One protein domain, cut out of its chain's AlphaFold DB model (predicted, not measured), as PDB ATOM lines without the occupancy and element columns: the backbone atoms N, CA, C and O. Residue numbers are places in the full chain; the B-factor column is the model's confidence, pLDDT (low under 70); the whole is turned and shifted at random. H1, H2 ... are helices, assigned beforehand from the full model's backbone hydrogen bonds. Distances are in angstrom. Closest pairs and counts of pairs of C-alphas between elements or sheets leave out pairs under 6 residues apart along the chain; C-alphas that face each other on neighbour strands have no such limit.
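What this domain is: This is residues 24 to 82 and 119 to 148 of the 155 residues of the protein "NADH dehydrogenase subunit 6" of Meghimatium bilineatum (UniProt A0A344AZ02). Three long helices lie side by side, nearly parallel in line, as an elongated bundle: H2 and H3 form a close helical hairpin, and the longest helix, H4, runs along both but meets them more loosely, near the hairpin's turn. The small helix H1 folds back over the first part of H2, away from H3 and H4. The printed part has 89 residues with four named helices, in the order H1 H2 H3 H4, and no named strand; the class is all helix. The whole is only just compact, close to loose, with a radius of gyration of the C-alphas of 14.2 A, and it spans 48 by 26 by 18 A.

Where its parts are: Find C-alpha 122 at (-3.011, 45.490, -49.308); from there H4 runs through residues 122 to 148, 39.1 A, to C-alpha 148 at (-28.498, 17.849, -38.536). Next look at H3, residues 55 to 80, which covers 35.5 A. Before it find H2, residues 32 to 53, which begins at C-alpha 32 at (-16.108, 21.856, -26.671) and covers 31.7 A. H1, residues 24 to 27, is 5.2 A from first to last C-alpha.

How they stand to each other: Begin with H4 and look at Asn 124. H4 touches H3 with residues 123 to 127 alone, and H3 touches H4 with residues 55 to 62 alone; the closest C-alphas, those of Thr 55 and Asn 124, are 6.4 A apart, and the two run the same way at a shallow tilt of 9 degrees. H4 touches H2 with residues 124 to 131 alone, and H2 touches H4 with residues 44 to 52 alone; the closest C-alphas, those of Ser 51 and Asn 124, are 6.5 A apart. This pair runs opposite ways at a shallow tilt of 10 degrees. H2 is the hub, touching the three other helices. With H3 it forms a hairpin, opposite ways at a shallow tilt of 6 degrees; the closest C-alphas, those of Ser 51 and Gly 58, are 3.9 A apart. H2 touches H1 with residues 34 to 38 alone, where the closest C-alphas, those of Leu 26 and Thr 35, are 5.8 A apart. H1 is apart from H3 and from H4. In H3 and H4 every O i to N i+4 pair is within hydrogen-bond range; in H2 16 of 18 are, and H1 is too short for such a pair.

The domain as a whole: Residues 83 to 118 are cut out; across the cut, C-alphas 82 and 119 are 48.6 A apart, the two farthest apart in the domain. The links H1 to H2 and H2 to H3 are tight; the link from H3 to H4 is across the cut. Look at the B-factor column: the mean pLDDT of the printed part is 78.3, and it is under 70 at residue 30, residues 81 to 82, residues 119 to 124 and residues 147 to 148.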
ATOM      1  N   LEU A  24     -13.813  34.668 -19.751       74.38
ATOM      2  CA  LEU A  24     -14.628  34.259 -18.600       74.38
ATOM      3  C   LEU A  24     -15.969  33.654 -19.024       74.38
ATOM      4  O   LEU A  24     -16.404  32.655 -18.460       74.38
ATOM      5  N   PHE A  25     -16.624  34.226 -20.035       73.69
ATOM      6  CA  PHE A  25     -17.848  33.641 -20.577       73.69
ATOM      7  C   PHE A  25     -17.575  32.269 -21.199       73.69
ATOM      8  O   PHE A  25     -18.350  31.334 -21.016       73.69
ATOM      9  N   LEU A  26     -16.445  32.131 -21.893       71.69
ATOM     10  CA  LEU A  26     -16.043  30.880 -22.516       71.69
ATOM     11  C   LEU A  26     -15.748  29.780 -21.488       71.69
ATOM     12  O   LEU A  26     -16.146  28.636 -21.702       71.69
ATOM     13  N   SER A  27     -15.095  30.111 -20.368       73.25
ATOM     14  CA  SER A  27     -14.756  29.139 -19.316       73.25
ATOM     15  C   SER A  27     -15.989  28.566 -18.609       73.25
ATOM     16  O   SER A  27     -15.952  27.440 -18.117       73.25
ATOM     17  N   LEU A  28     -17.101  29.304 -18.620       72.19
ATOM     18  CA  LEU A  28     -18.398  28.847 -18.116       72.19
ATOM     19  C   LEU A  28     -19.105  27.883 -19.081       72.19
ATOM     20  O   LEU A  28     -20.077  27.227 -18.697       72.19
ATOM     21  N   THR A  29     -18.648  27.774 -20.332       71.19
ATOM     22  CA  THR A  29     -19.244  26.866 -21.315       71.19
ATOM     23  C   THR A  29     -18.584  25.491 -21.263       71.19
ATOM     24  O   THR A  29     -17.388  25.335 -21.474       71.19
ATOM     25  N   THR A  30     -19.385  24.455 -21.023       69.94
ATOM     26  CA  THR A  30     -18.917  23.058 -20.973       69.94
ATOM     27  C   THR A  30     -18.834  22.396 -22.348       69.94
ATOM     28  O   THR A  30     -18.350  21.274 -22.473       69.94
ATOM     29  N   ASN A  31     -19.320  23.070 -23.394       72.12
ATOM     30  CA  ASN A  31     -19.403  22.499 -24.731       72.12
ATOM     31  C   ASN A  31     -18.118  22.768 -25.527       72.12
ATOM     32  O   ASN A  31     -17.877  23.928 -25.877       72.12
ATOM     33  N   PRO A  32     -17.366  21.723 -25.923       77.62
ATOM     34  CA  PRO A  32     -16.108  21.856 -26.671       77.62
ATOM     35  C   PRO A  32     -16.262  22.598 -28.008       77.62
ATOM     36  O   PRO A  32     -15.328  23.222 -28.504       77.62
ATOM     37  N   LEU A  33     -17.459  22.559 -28.593       77.62
ATOM     38  CA  LEU A  33     -17.765  23.233 -29.851       77.62
ATOM     39  C   LEU A  33     -18.012  24.743 -29.643       77.62
ATOM     40  O   LEU A  33     -17.599  25.555 -30.469       77.62
ATOM     41  N   ILE A  34     -18.616  25.148 -28.513       77.62
ATOM     42  CA  ILE A  34     -18.758  26.574 -28.136       77.62
ATOM     43  C   ILE A  34     -17.392  27.158 -27.792       77.62
ATOM     44  O   ILE A  34     -17.033  28.234 -28.261       77.62
ATOM     45  N   THR A  35     -16.613  26.433 -26.995       79.75
ATOM     46  CA  THR A  35     -15.271  26.877 -26.627       79.75
ATOM     47  C   THR A  35     -14.364  26.954 -27.854       79.75
ATOM     48  O   THR A  35     -13.700  27.967 -28.052       79.75
ATOM     49  N   GLY A  36     -14.400  25.954 -28.742       81.69
ATOM     50  CA  GLY A  36     -13.640  25.961 -29.995       81.69
ATOM     51  C   GLY A  36     -13.993  27.146 -30.900       81.69
ATOM     52  O   GLY A  36     -13.105  27.857 -31.367       81.69
ATOM     53  N   THR A  37     -15.288  27.408 -31.097       78.50
ATOM     54  CA  THR A  37     -15.745  28.567 -31.885       78.50
ATOM     55  C   THR A  37     -15.333  29.888 -31.256       78.50
ATOM     56  O   THR A  37     -14.805  30.749 -31.951       78.50
ATOM     57  N   GLY A  38     -15.513  30.066 -29.949       79.25
ATOM     58  CA  GLY A  38     -15.124  31.313 -29.302       79.25
ATOM     59  C   GLY A  38     -13.611  31.547 -29.289       79.25
ATOM     60  O   GLY A  38     -13.175  32.665 -29.549       79.25
ATOM     61  N   LEU A  39     -12.787  30.512 -29.087       83.06
ATOM     62  CA  LEU A  39     -11.329  30.638 -29.221       83.06
ATOM     63  C   LEU A  39     -10.918  31.040 -30.640       83.06
ATOM     64  O   LEU A  39     -10.035  31.883 -30.811       83.06
ATOM     65  N   PHE A  40     -11.587  30.492 -31.656       84.75
ATOM     66  CA  PHE A  40     -11.389  30.905 -33.042       84.75
ATOM     67  C   PHE A  40     -11.712  32.397 -33.240       84.75
ATOM     68  O   PHE A  40     -10.913  33.137 -33.809       84.75
ATOM     69  N   PHE A  41     -12.831  32.880 -32.693       80.00
ATOM     70  CA  PHE A  41     -13.188  34.304 -32.743       80.00
ATOM     71  C   PHE A  41     -12.172  35.212 -32.064       80.00
ATOM     72  O   PHE A  41     -11.804  36.258 -32.603       80.00
ATOM     73  N   LEU A  42     -11.720  34.818 -30.879       81.50
ATOM     74  CA  LEU A  42     -10.780  35.599 -30.094       81.50
ATOM     75  C   LEU A  42      -9.419  35.682 -30.797       81.50
ATOM     76  O   LEU A  42      -8.869  36.772 -30.941       81.50
ATOM     77  N   THR A  43      -8.911  34.562 -31.311       85.12
ATOM     78  CA  THR A  43      -7.644  34.532 -32.062       85.12
ATOM     79  C   THR A  43      -7.715  35.334 -33.359       85.12
ATOM     80  O   THR A  43      -6.782  36.074 -33.663       85.12
ATOM     81  N   LEU A  44      -8.835  35.272 -34.080       83.88
ATOM     82  CA  LEU A  44      -9.067  36.079 -35.277       83.88
ATOM     83  C   LEU A  44      -9.140  37.581 -34.952       83.88
ATOM     84  O   LEU A  44      -8.533  38.389 -35.652       83.88
ATOM     85  N   SER A  45      -9.796  37.957 -33.852       78.31
ATOM     86  CA  SER A  45      -9.854  39.350 -33.380       78.31
ATOM     87  C   SER A  45      -8.474  39.885 -32.995       78.31
ATOM     88  O   SER A  45      -8.129  41.011 -33.338       78.31
ATOM     89  N   ILE A  46      -7.659  39.065 -32.324       82.31
ATOM     90  CA  ILE A  46      -6.274  39.409 -31.981       82.31
ATOM     91  C   ILE A  46      -5.424  39.544 -33.245       82.31
ATOM     92  O   ILE A  46      -4.676  40.507 -33.361       82.31
ATOM     93  N   ALA A  47      -5.544  38.624 -34.206       83.56
ATOM     94  CA  ALA A  47      -4.795  38.695 -35.461       83.56
ATOM     95  C   ALA A  47      -5.109  39.983 -36.240       83.56
ATOM     96  O   ALA A  47      -4.195  40.642 -36.737       83.56
ATOM     97  N   LEU A  48      -6.389  40.369 -36.289       78.44
ATOM     98  CA  LEU A  48      -6.835  41.630 -36.882       78.44
ATOM     99  C   LEU A  48      -6.343  42.843 -36.095       78.44
ATOM    100  O   LEU A  48      -5.925  43.823 -36.693       78.44
ATOM    101  N   TYR A  49      -6.342  42.785 -34.765       76.88
ATOM    102  CA  TYR A  49      -5.809  43.872 -33.951       76.88
ATOM    103  C   TYR A  49      -4.299  44.048 -34.172       76.88
ATOM    104  O   TYR A  49      -3.840  45.146 -34.478       76.88
ATOM    105  N   VAL A  50      -3.516  42.969 -34.107       80.94
ATOM    106  CA  VAL A  50      -2.059  43.028 -34.302       80.94
ATOM    107  C   VAL A  50      -1.695  43.450 -35.723       80.94
ATOM    108  O   VAL A  50      -0.712  44.171 -35.891       80.94
ATOM    109  N   SER A  51      -2.484  43.087 -36.741       75.44
ATOM    110  CA  SER A  51      -2.229  43.529 -38.120       75.44
ATOM    111  C   SER A  51      -2.343  45.048 -38.297       75.44
ATOM    112  O   SER A  51      -1.697  45.608 -39.186       75.44
ATOM    113  N   THR A  52      -3.083  45.741 -37.421       72.00
ATOM    114  CA  THR A  52      -3.106  47.213 -37.400       72.00
ATOM    115  C   THR A  52      -1.797  47.817 -36.888       72.00
ATOM    116  O   THR A  52      -1.394  48.876 -37.363       72.00
ATOM    117  N   CYS A  53      -1.101  47.141 -35.968       74.62
ATOM    118  CA  CYS A  53       0.187  47.591 -35.436       74.62
ATOM    119  C   CYS A  53       1.360  47.155 -36.325       74.62
ATOM    120  O   CYS A  53       2.263  47.938 -36.608       74.62
ATOM    121  N   SER A  54       1.362  45.895 -36.762       79.50
ATOM    122  CA  SER A  54       2.354  45.345 -37.680       79.50
ATOM    123  C   SER A  54       1.732  44.264 -38.555       79.50
ATOM    124  O   SER A  54       1.396  43.168 -38.100       79.50
ATOM    125  N   THR A  55       1.628  44.570 -39.845       78.44
ATOM    126  CA  THR A  55       1.002  43.705 -40.850       78.44
ATOM    127  C   THR A  55       1.699  42.346 -40.953       78.44
ATOM    128  O   THR A  55       1.036  41.316 -41.055       78.44
ATOM    129  N   TRP A  56       3.031  42.319 -40.849       81.62
ATOM    130  CA  TRP A  56       3.833  41.098 -40.930       81.62
ATOM    131  C   TRP A  56       3.583  40.155 -39.747       81.62
ATOM    132  O   TRP A  56       3.318  38.971 -39.946       81.62
ATOM    133  N   TYR A  57       3.567  40.684 -38.519       81.06
ATOM    134  CA  TYR A  57       3.219  39.887 -37.340       81.06
ATOM    135  C   TYR A  57       1.754  39.445 -37.363       81.06
ATOM    136  O   TYR A  57       1.466  38.294 -37.046       81.06
ATOM    137  N   GLY A  58       0.840  40.316 -37.802       82.12
ATOM    138  CA  GLY A  58      -0.566  39.963 -38.002       82.12
ATOM    139  C   GLY A  58      -0.742  38.792 -38.971       82.12
ATOM    140  O   GLY A  58      -1.490  37.867 -38.672       82.12
ATOM    141  N   MET A  59       0.004  38.774 -40.083       83.06
ATOM    142  CA  MET A  59       0.006  37.660 -41.041       83.06
ATOM    143  C   MET A  59       0.522  36.356 -40.431       83.06
ATOM    144  O   MET A  59      -0.082  35.311 -40.651       83.06
ATOM    145  N   ILE A  60       1.608  36.403 -39.653       87.06
ATOM    146  CA  ILE A  60       2.159  35.211 -38.990       87.06
ATOM    147  C   ILE A  60       1.159  34.654 -37.976       87.06
ATOM    148  O   ILE A  60       0.891  33.453 -37.974       87.06
ATOM    149  N   ILE A  61       0.574  35.518 -37.143       86.62
ATOM    150  CA  ILE A  61      -0.438  35.113 -36.163       86.62
ATOM    151  C   ILE A  61      -1.656  34.540 -36.884       86.62
ATOM    152  O   ILE A  61      -2.151  33.482 -36.507       86.62
ATOM    153  N   PHE A  62      -2.112  35.192 -37.953       85.75
ATOM    154  CA  PHE A  62      -3.223  34.703 -38.752       85.75
ATOM    155  C   PHE A  62      -2.927  33.313 -39.337       85.75
ATOM    156  O   PHE A  62      -3.693  32.384 -39.113       85.75
ATOM    157  N   LEU A  63      -1.792  33.113 -40.012       86.88
ATOM    158  CA  LEU A  63      -1.470  31.811 -40.602       86.88
ATOM    159  C   LEU A  63      -1.321  30.709 -39.549       86.88
ATOM    160  O   LEU A  63      -1.902  29.634 -39.688       86.88
ATOM    161  N   VAL A  64      -0.526  30.966 -38.510       91.50
ATOM    162  CA  VAL A  64      -0.132  29.932 -37.549       91.50
ATOM    163  C   VAL A  64      -1.256  29.668 -36.555       91.50
ATOM    164  O   VAL A  64      -1.664  28.522 -36.388       91.50
ATOM    165  N   TYR A  65      -1.788  30.709 -35.911       88.56
ATOM    166  CA  TYR A  65      -2.783  30.535 -34.854       88.56
ATOM    167  C   TYR A  65      -4.185  30.323 -35.405       88.56
ATOM    168  O   TYR A  65      -4.853  29.391 -34.961       88.56
ATOM    169  N   VAL A  66      -4.643  31.124 -36.375       87.06
ATOM    170  CA  VAL A  66      -5.990  30.912 -36.940       87.06
ATOM    171  C   VAL A  66      -6.020  29.594 -37.715       87.06
ATOM    172  O   VAL A  66      -6.974  28.833 -37.565       87.06
ATOM    173  N   GLY A  67      -4.946  29.255 -38.440       86.31
ATOM    174  CA  GLY A  67      -4.794  27.950 -39.091       86.31
ATOM    175  C   GLY A  67      -4.834  26.776 -38.105       86.31
ATOM    176  O   GLY A  67      -5.629  25.853 -38.283       86.31
ATOM    177  N   ALA A  68      -4.042  26.823 -37.027       89.12
ATOM    178  CA  ALA A  68      -4.048  25.777 -36.003       89.12
ATOM    179  C   ALA A  68      -5.409  25.649 -35.298       89.12
ATOM    180  O   ALA A  68      -5.886  24.535 -35.070       89.12
ATOM    181  N   MET A  69      -6.068  26.772 -34.997       87.88
ATOM    182  CA  MET A  69      -7.397  26.772 -34.379       87.88
ATOM    183  C   MET A  69      -8.465  26.193 -35.306       87.88
ATOM    184  O   MET A  69      -9.379  25.529 -34.826       87.88
ATOM    185  N   LEU A  70      -8.343  26.380 -36.621       85.62
ATOM    186  CA  LEU A  70      -9.251  25.787 -37.603       85.62
ATOM    187  C   LEU A  70      -9.122  24.255 -37.619       85.62
ATOM    188  O   LEU A  70     -10.128  23.547 -37.597       85.62
ATOM    189  N   VAL A  71      -7.892  23.732 -37.571       88.44
ATOM    190  CA  VAL A  71      -7.643  22.283 -37.462       88.44
ATOM    191  C   VAL A  71      -8.203  21.730 -36.149       88.44
ATOM    192  O   VAL A  71      -8.904  20.718 -36.157       88.44
ATOM    193  N   LEU A  72      -7.951  22.414 -35.030       86.81
ATOM    194  CA  LEU A  72      -8.480  22.018 -33.725       86.81
ATOM    195  C   LEU A  72     -10.013  22.047 -33.715       86.81
ATOM    196  O   LEU A  72     -10.638  21.131 -33.188       86.81
ATOM    197  N   PHE A  73     -10.624  23.051 -34.346       84.12
ATOM    198  CA  PHE A  73     -12.070  23.137 -34.501       84.12
ATOM    199  C   PHE A  73     -12.635  21.972 -35.325       84.12
ATOM    200  O   PHE A  73     -13.596  21.335 -34.905       84.12
ATOM    201  N   MET A  74     -12.023  21.629 -36.461       83.44
ATOM    202  CA  MET A  74     -12.445  20.464 -37.248       83.44
ATOM    203  C   MET A  74     -12.354  19.170 -36.435       83.44
ATOM    204  O   MET A  74     -13.269  18.348 -36.465       83.44
ATOM    205  N   TYR A  75     -11.282  19.008 -35.659       85.94
ATOM    206  CA  TYR A  75     -11.112  17.840 -34.804       85.94
ATOM    207  C   TYR A  75     -12.170  17.772 -33.695       85.94
ATOM    208  O   TYR A  75     -12.755  16.713 -33.469       85.94
ATOM    209  N   THR A  76     -12.471  18.892 -33.026       82.00
ATOM    210  CA  THR A  76     -13.511  18.923 -31.986       82.00
ATOM    211  C   THR A  76     -14.894  18.671 -32.565       82.00
ATOM    212  O   THR A  76     -15.669  17.933 -31.963       82.00
ATOM    213  N   VAL A  77     -15.200  19.199 -33.750       78.19
ATOM    214  CA  VAL A  77     -16.443  18.914 -34.478       78.19
ATOM    215  C   VAL A  77     -16.576  17.425 -34.789       78.19
ATOM    216  O   VAL A  77     -17.608  16.831 -34.483       78.19
ATOM    217  N   LEU A  78     -15.533  16.795 -35.334       79.69
ATOM    218  CA  LEU A  78     -15.547  15.360 -35.629       79.69
ATOM    219  C   LEU A  78     -15.709  14.526 -34.356       79.69
ATOM    220  O   LEU A  78     -16.576  13.656 -34.304       79.69
ATOM    221  N   ALA A  79     -14.949  14.833 -33.304       80.06
ATOM    222  CA  ALA A  79     -15.028  14.123 -32.030       80.06
ATOM    223  C   ALA A  79     -16.401  14.270 -31.345       80.06
ATOM    224  O   ALA A  79     -16.860  13.356 -30.665       80.06
ATOM    225  N   THR A  80     -17.069  15.412 -31.528       72.56
ATOM    226  CA  THR A  80     -18.353  15.721 -30.875       72.56
ATOM    227  C   THR A  80     -19.570  15.383 -31.723       72.56
ATOM    228  O   THR A  80     -20.674  15.349 -31.183       72.56
ATOM    229  N   SER A  81     -19.391  15.057 -33.007       63.81
ATOM    230  CA  SER A  81     -20.469  14.657 -33.924       63.81
ATOM    231  C   SER A  81     -21.286  13.446 -33.439       63.81
ATOM    232  O   SER A  81     -22.442  13.299 -33.826       63.81
ATOM    233  N   ASN A  82     -20.733  12.636 -32.527       59.12
ATOM    234  CA  ASN A  82     -21.416  11.496 -31.904       59.12
ATOM    235  C   ASN A  82     -22.274  11.853 -30.677       59.12
ATOM    236  O   ASN A  82     -23.027  11.010 -30.191       59.12
ATOM    237  N   ALA A 119      -0.417  52.011 -50.194       42.69
ATOM    238  CA  ALA A 119       0.205  50.791 -50.747       42.69
ATOM    239  C   ALA A 119       0.697  49.745 -49.704       42.69
ATOM    240  O   ALA A 119       0.962  48.602 -50.062       42.69
ATOM    241  N   ASN A 120       0.750  50.094 -48.409       51.62
ATOM    242  CA  ASN A 120       0.993  49.168 -47.286       51.62
ATOM    243  C   ASN A 120      -0.284  48.515 -46.703       51.62
ATOM    244  O   ASN A 120      -0.184  47.710 -45.778       51.62
ATOM    245  N   SER A 121      -1.481  48.842 -47.205       58.84
ATOM    246  CA  SER A 121      -2.772  48.339 -46.709       58.84
ATOM    247  C   SER A 121      -3.248  47.061 -47.405       58.84
ATOM    248  O   SER A 121      -4.105  46.361 -46.867       58.84
ATOM    249  N   MET A 122      -2.663  46.701 -48.555       64.44
ATOM    250  CA  MET A 122      -3.011  45.490 -49.308       64.44
ATOM    251  C   MET A 122      -2.994  44.201 -48.457       64.44
ATOM    252  O   MET A 122      -3.980  43.461 -48.509       64.44
ATOM    253  N   PRO A 123      -1.970  43.924 -47.616       69.06
ATOM    254  CA  PRO A 123      -1.995  42.750 -46.742       69.06
ATOM    255  C   PRO A 123      -3.088  42.825 -45.668       69.06
ATOM    256  O   PRO A 123      -3.686  41.803 -45.350       69.06
ATOM    257  N   ASN A 124      -3.429  44.009 -45.154       69.75
ATOM    258  CA  ASN A 124      -4.485  44.145 -44.147       69.75
ATOM    259  C   ASN A 124      -5.878  43.886 -44.730       69.75
ATOM    260  O   ASN A 124      -6.688  43.221 -44.087       69.75
ATOM    261  N   TYR A 125      -6.139  44.320 -45.966       74.94
ATOM    262  CA  TYR A 125      -7.361  43.942 -46.680       74.94
ATOM    263  C   TYR A 125      -7.431  42.452 -46.977       74.94
ATOM    264  O   TYR A 125      -8.509  41.860 -46.916       74.94
ATOM    265  N   LEU A 126      -6.289  41.835 -47.277       78.19
ATOM    266  CA  LEU A 126      -6.218  40.399 -47.492       78.19
ATOM    267  C   LEU A 126      -6.576  39.663 -46.198       78.19
ATOM    268  O   LEU A 126      -7.511  38.873 -46.209       78.19
ATOM    269  N   ILE A 127      -5.941  39.994 -45.069       80.25
ATOM    270  CA  ILE A 127      -6.263  39.398 -43.759       80.25
ATOM    271  C   ILE A 127      -7.740  39.613 -43.414       80.25
ATOM    272  O   ILE A 127      -8.408  38.673 -42.999       80.25
ATOM    273  N   LEU A 128      -8.275  40.820 -43.625       79.56
ATOM    274  CA  LEU A 128      -9.674  41.137 -43.339       79.56
ATOM    275  C   LEU A 128     -10.644  40.331 -44.211       79.56
ATOM    276  O   LEU A 128     -11.585  39.731 -43.696       79.56
ATOM    277  N   SER A 129     -10.422  40.294 -45.526       79.75
ATOM    278  CA  SER A 129     -11.281  39.551 -46.456       79.75
ATOM    279  C   SER A 129     -11.246  38.046 -46.185       79.75
ATOM    280  O   SER A 129     -12.294  37.398 -46.185       79.75
ATOM    281  N   LEU A 130     -10.071  37.497 -45.865       83.19
ATOM    282  CA  LEU A 130      -9.895  36.089 -45.517       83.19
ATOM    283  C   LEU A 130     -10.519  35.772 -44.153       83.19
ATOM    284  O   LEU A 130     -11.174  34.745 -44.006       83.19
ATOM    285  N   ALA A 131     -10.409  36.679 -43.181       81.81
ATOM    286  CA  ALA A 131     -11.083  36.574 -41.892       81.81
ATOM    287  C   ALA A 131     -12.617  36.572 -42.039       81.81
ATOM    288  O   ALA A 131     -13.284  35.722 -41.450       81.81
ATOM    289  N   CYS A 132     -13.180  37.456 -42.871       79.38
ATOM    290  CA  CYS A 132     -14.611  37.463 -43.202       79.38
ATOM    291  C   CYS A 132     -15.054  36.159 -43.870       79.38
ATOM    292  O   CYS A 132     -16.093  35.598 -43.519       79.38
ATOM    293  N   LEU A 133     -14.272  35.662 -44.829       83.69
ATOM    294  CA  LEU A 133     -14.573  34.420 -45.532       83.69
ATOM    295  C   LEU A 133     -14.543  33.220 -44.577       83.69
ATOM    296  O   LEU A 133     -15.473  32.416 -44.574       83.69
ATOM    297  N   LEU A 134     -13.526  33.131 -43.717       84.81
ATOM    298  CA  LEU A 134     -13.435  32.088 -42.698       84.81
ATOM    299  C   LEU A 134     -14.594  32.152 -41.707       84.81
ATOM    300  O   LEU A 134     -15.156  31.117 -41.359       84.81
ATOM    301  N   PHE A 135     -14.987  33.357 -41.295       81.31
ATOM    302  CA  PHE A 135     -16.163  33.557 -40.461       81.31
ATOM    303  C   PHE A 135     -17.435  33.022 -41.130       81.31
ATOM    304  O   PHE A 135     -18.199  32.301 -40.491       81.31
ATOM    305  N   LEU A 136     -17.649  33.318 -42.415       81.88
ATOM    306  CA  LEU A 136     -18.806  32.821 -43.164       81.88
ATOM    307  C   LEU A 136     -18.797  31.295 -43.292       81.88
ATOM    308  O   LEU A 136     -19.828  30.662 -43.085       81.88
ATOM    309  N   ILE A 137     -17.642  30.689 -43.577       84.56
ATOM    310  CA  ILE A 137     -17.517  29.225 -43.635       84.56
ATOM    311  C   ILE A 137     -17.857  28.614 -42.277       84.56
ATOM    312  O   ILE A 137     -18.665  27.689 -42.192       84.56
ATOM    313  N   MET A 138     -17.290  29.167 -41.207       81.62
ATOM    314  CA  MET A 138     -17.568  28.756 -39.835       81.62
ATOM    315  C   MET A 138     -19.056  28.848 -39.490       81.62
ATOM    316  O   MET A 138     -19.623  27.937 -38.885       81.62
ATOM    317  N   TRP A 139     -19.697  29.932 -39.916       77.62
ATOM    318  CA  TRP A 139     -21.121  30.169 -39.742       77.62
ATOM    319  C   TRP A 139     -21.977  29.112 -40.439       77.62
ATOM    320  O   TRP A 139     -22.883  28.535 -39.834       77.62
ATOM    321  N   VAL A 140     -21.662  28.820 -41.701       81.56
ATOM    322  CA  VAL A 140     -22.355  27.800 -42.493       81.56
ATOM    323  C   VAL A 140     -22.171  26.418 -41.871       81.56
ATOM    324  O   VAL A 140     -23.158  25.705 -41.695       81.56
ATOM    325  N   LEU A 141     -20.948  26.056 -41.466       80.19
ATOM    326  CA  LEU A 141     -20.664  24.776 -40.811       80.19
ATOM    327  C   LEU A 141     -21.502  24.607 -39.543       80.19
ATOM    328  O   LEU A 141     -22.201  23.607 -39.395       80.19
ATOM    329  N   LEU A 142     -21.507  25.606 -38.658       76.69
ATOM    330  CA  LEU A 142     -22.325  25.577 -37.444       76.69
ATOM    331  C   LEU A 142     -23.817  25.447 -37.752       76.69
ATOM    332  O   LEU A 142     -24.514  24.688 -37.077       76.69
ATOM    333  N   GLY A 143     -24.306  26.145 -38.779       74.19
ATOM    334  CA  GLY A 143     -25.689  26.033 -39.236       74.19
ATOM    335  C   GLY A 143     -26.054  24.620 -39.693       74.19
ATOM    336  O   GLY A 143     -27.109  24.111 -39.310       74.19
ATOM    337  N   ILE A 144     -25.164  23.963 -40.439       77.94
ATOM    338  CA  ILE A 144     -25.337  22.577 -40.892       77.94
ATOM    339  C   ILE A 144     -25.337  21.613 -39.696       77.94
ATOM    340  O   ILE A 144     -26.234  20.782 -39.578       77.94
ATOM    341  N   PHE A 145     -24.396  21.746 -38.757       73.44
ATOM    342  CA  PHE A 145     -24.362  20.884 -37.568       73.44
ATOM    343  C   PHE A 145     -25.610  21.047 -36.692       73.44
ATOM    344  O   PHE A 145     -26.158  20.065 -36.188       73.44
ATOM    345  N   GLN A 146     -26.115  22.275 -36.550       71.56
ATOM    346  CA  GLN A 146     -27.356  22.525 -35.820       71.56
ATOM    347  C   GLN A 146     -28.596  21.980 -36.542       71.56
ATOM    348  O   GLN A 146     -29.532  21.536 -35.869       71.56
ATOM    349  N   SER A 147     -28.644  22.022 -37.878       69.19
ATOM    350  CA  SER A 147     -29.778  21.481 -38.642       69.19
ATOM    351  C   SER A 147     -29.810  19.951 -38.581       69.19
ATOM    352  O   SER A 147     -30.869  19.379 -38.311       69.19
ATOM    353  N   LEU A 148     -28.649  19.297 -38.691       68.44
ATOM    354  CA  LEU A 148     -28.498  17.849 -38.536       68.44
ATOM    355  C   LEU A 148     -28.965  17.381 -37.151       68.44
ATOM    356  O   LEU A 148     -29.763  16.451 -37.052       68.44
TER     357      LEU A 148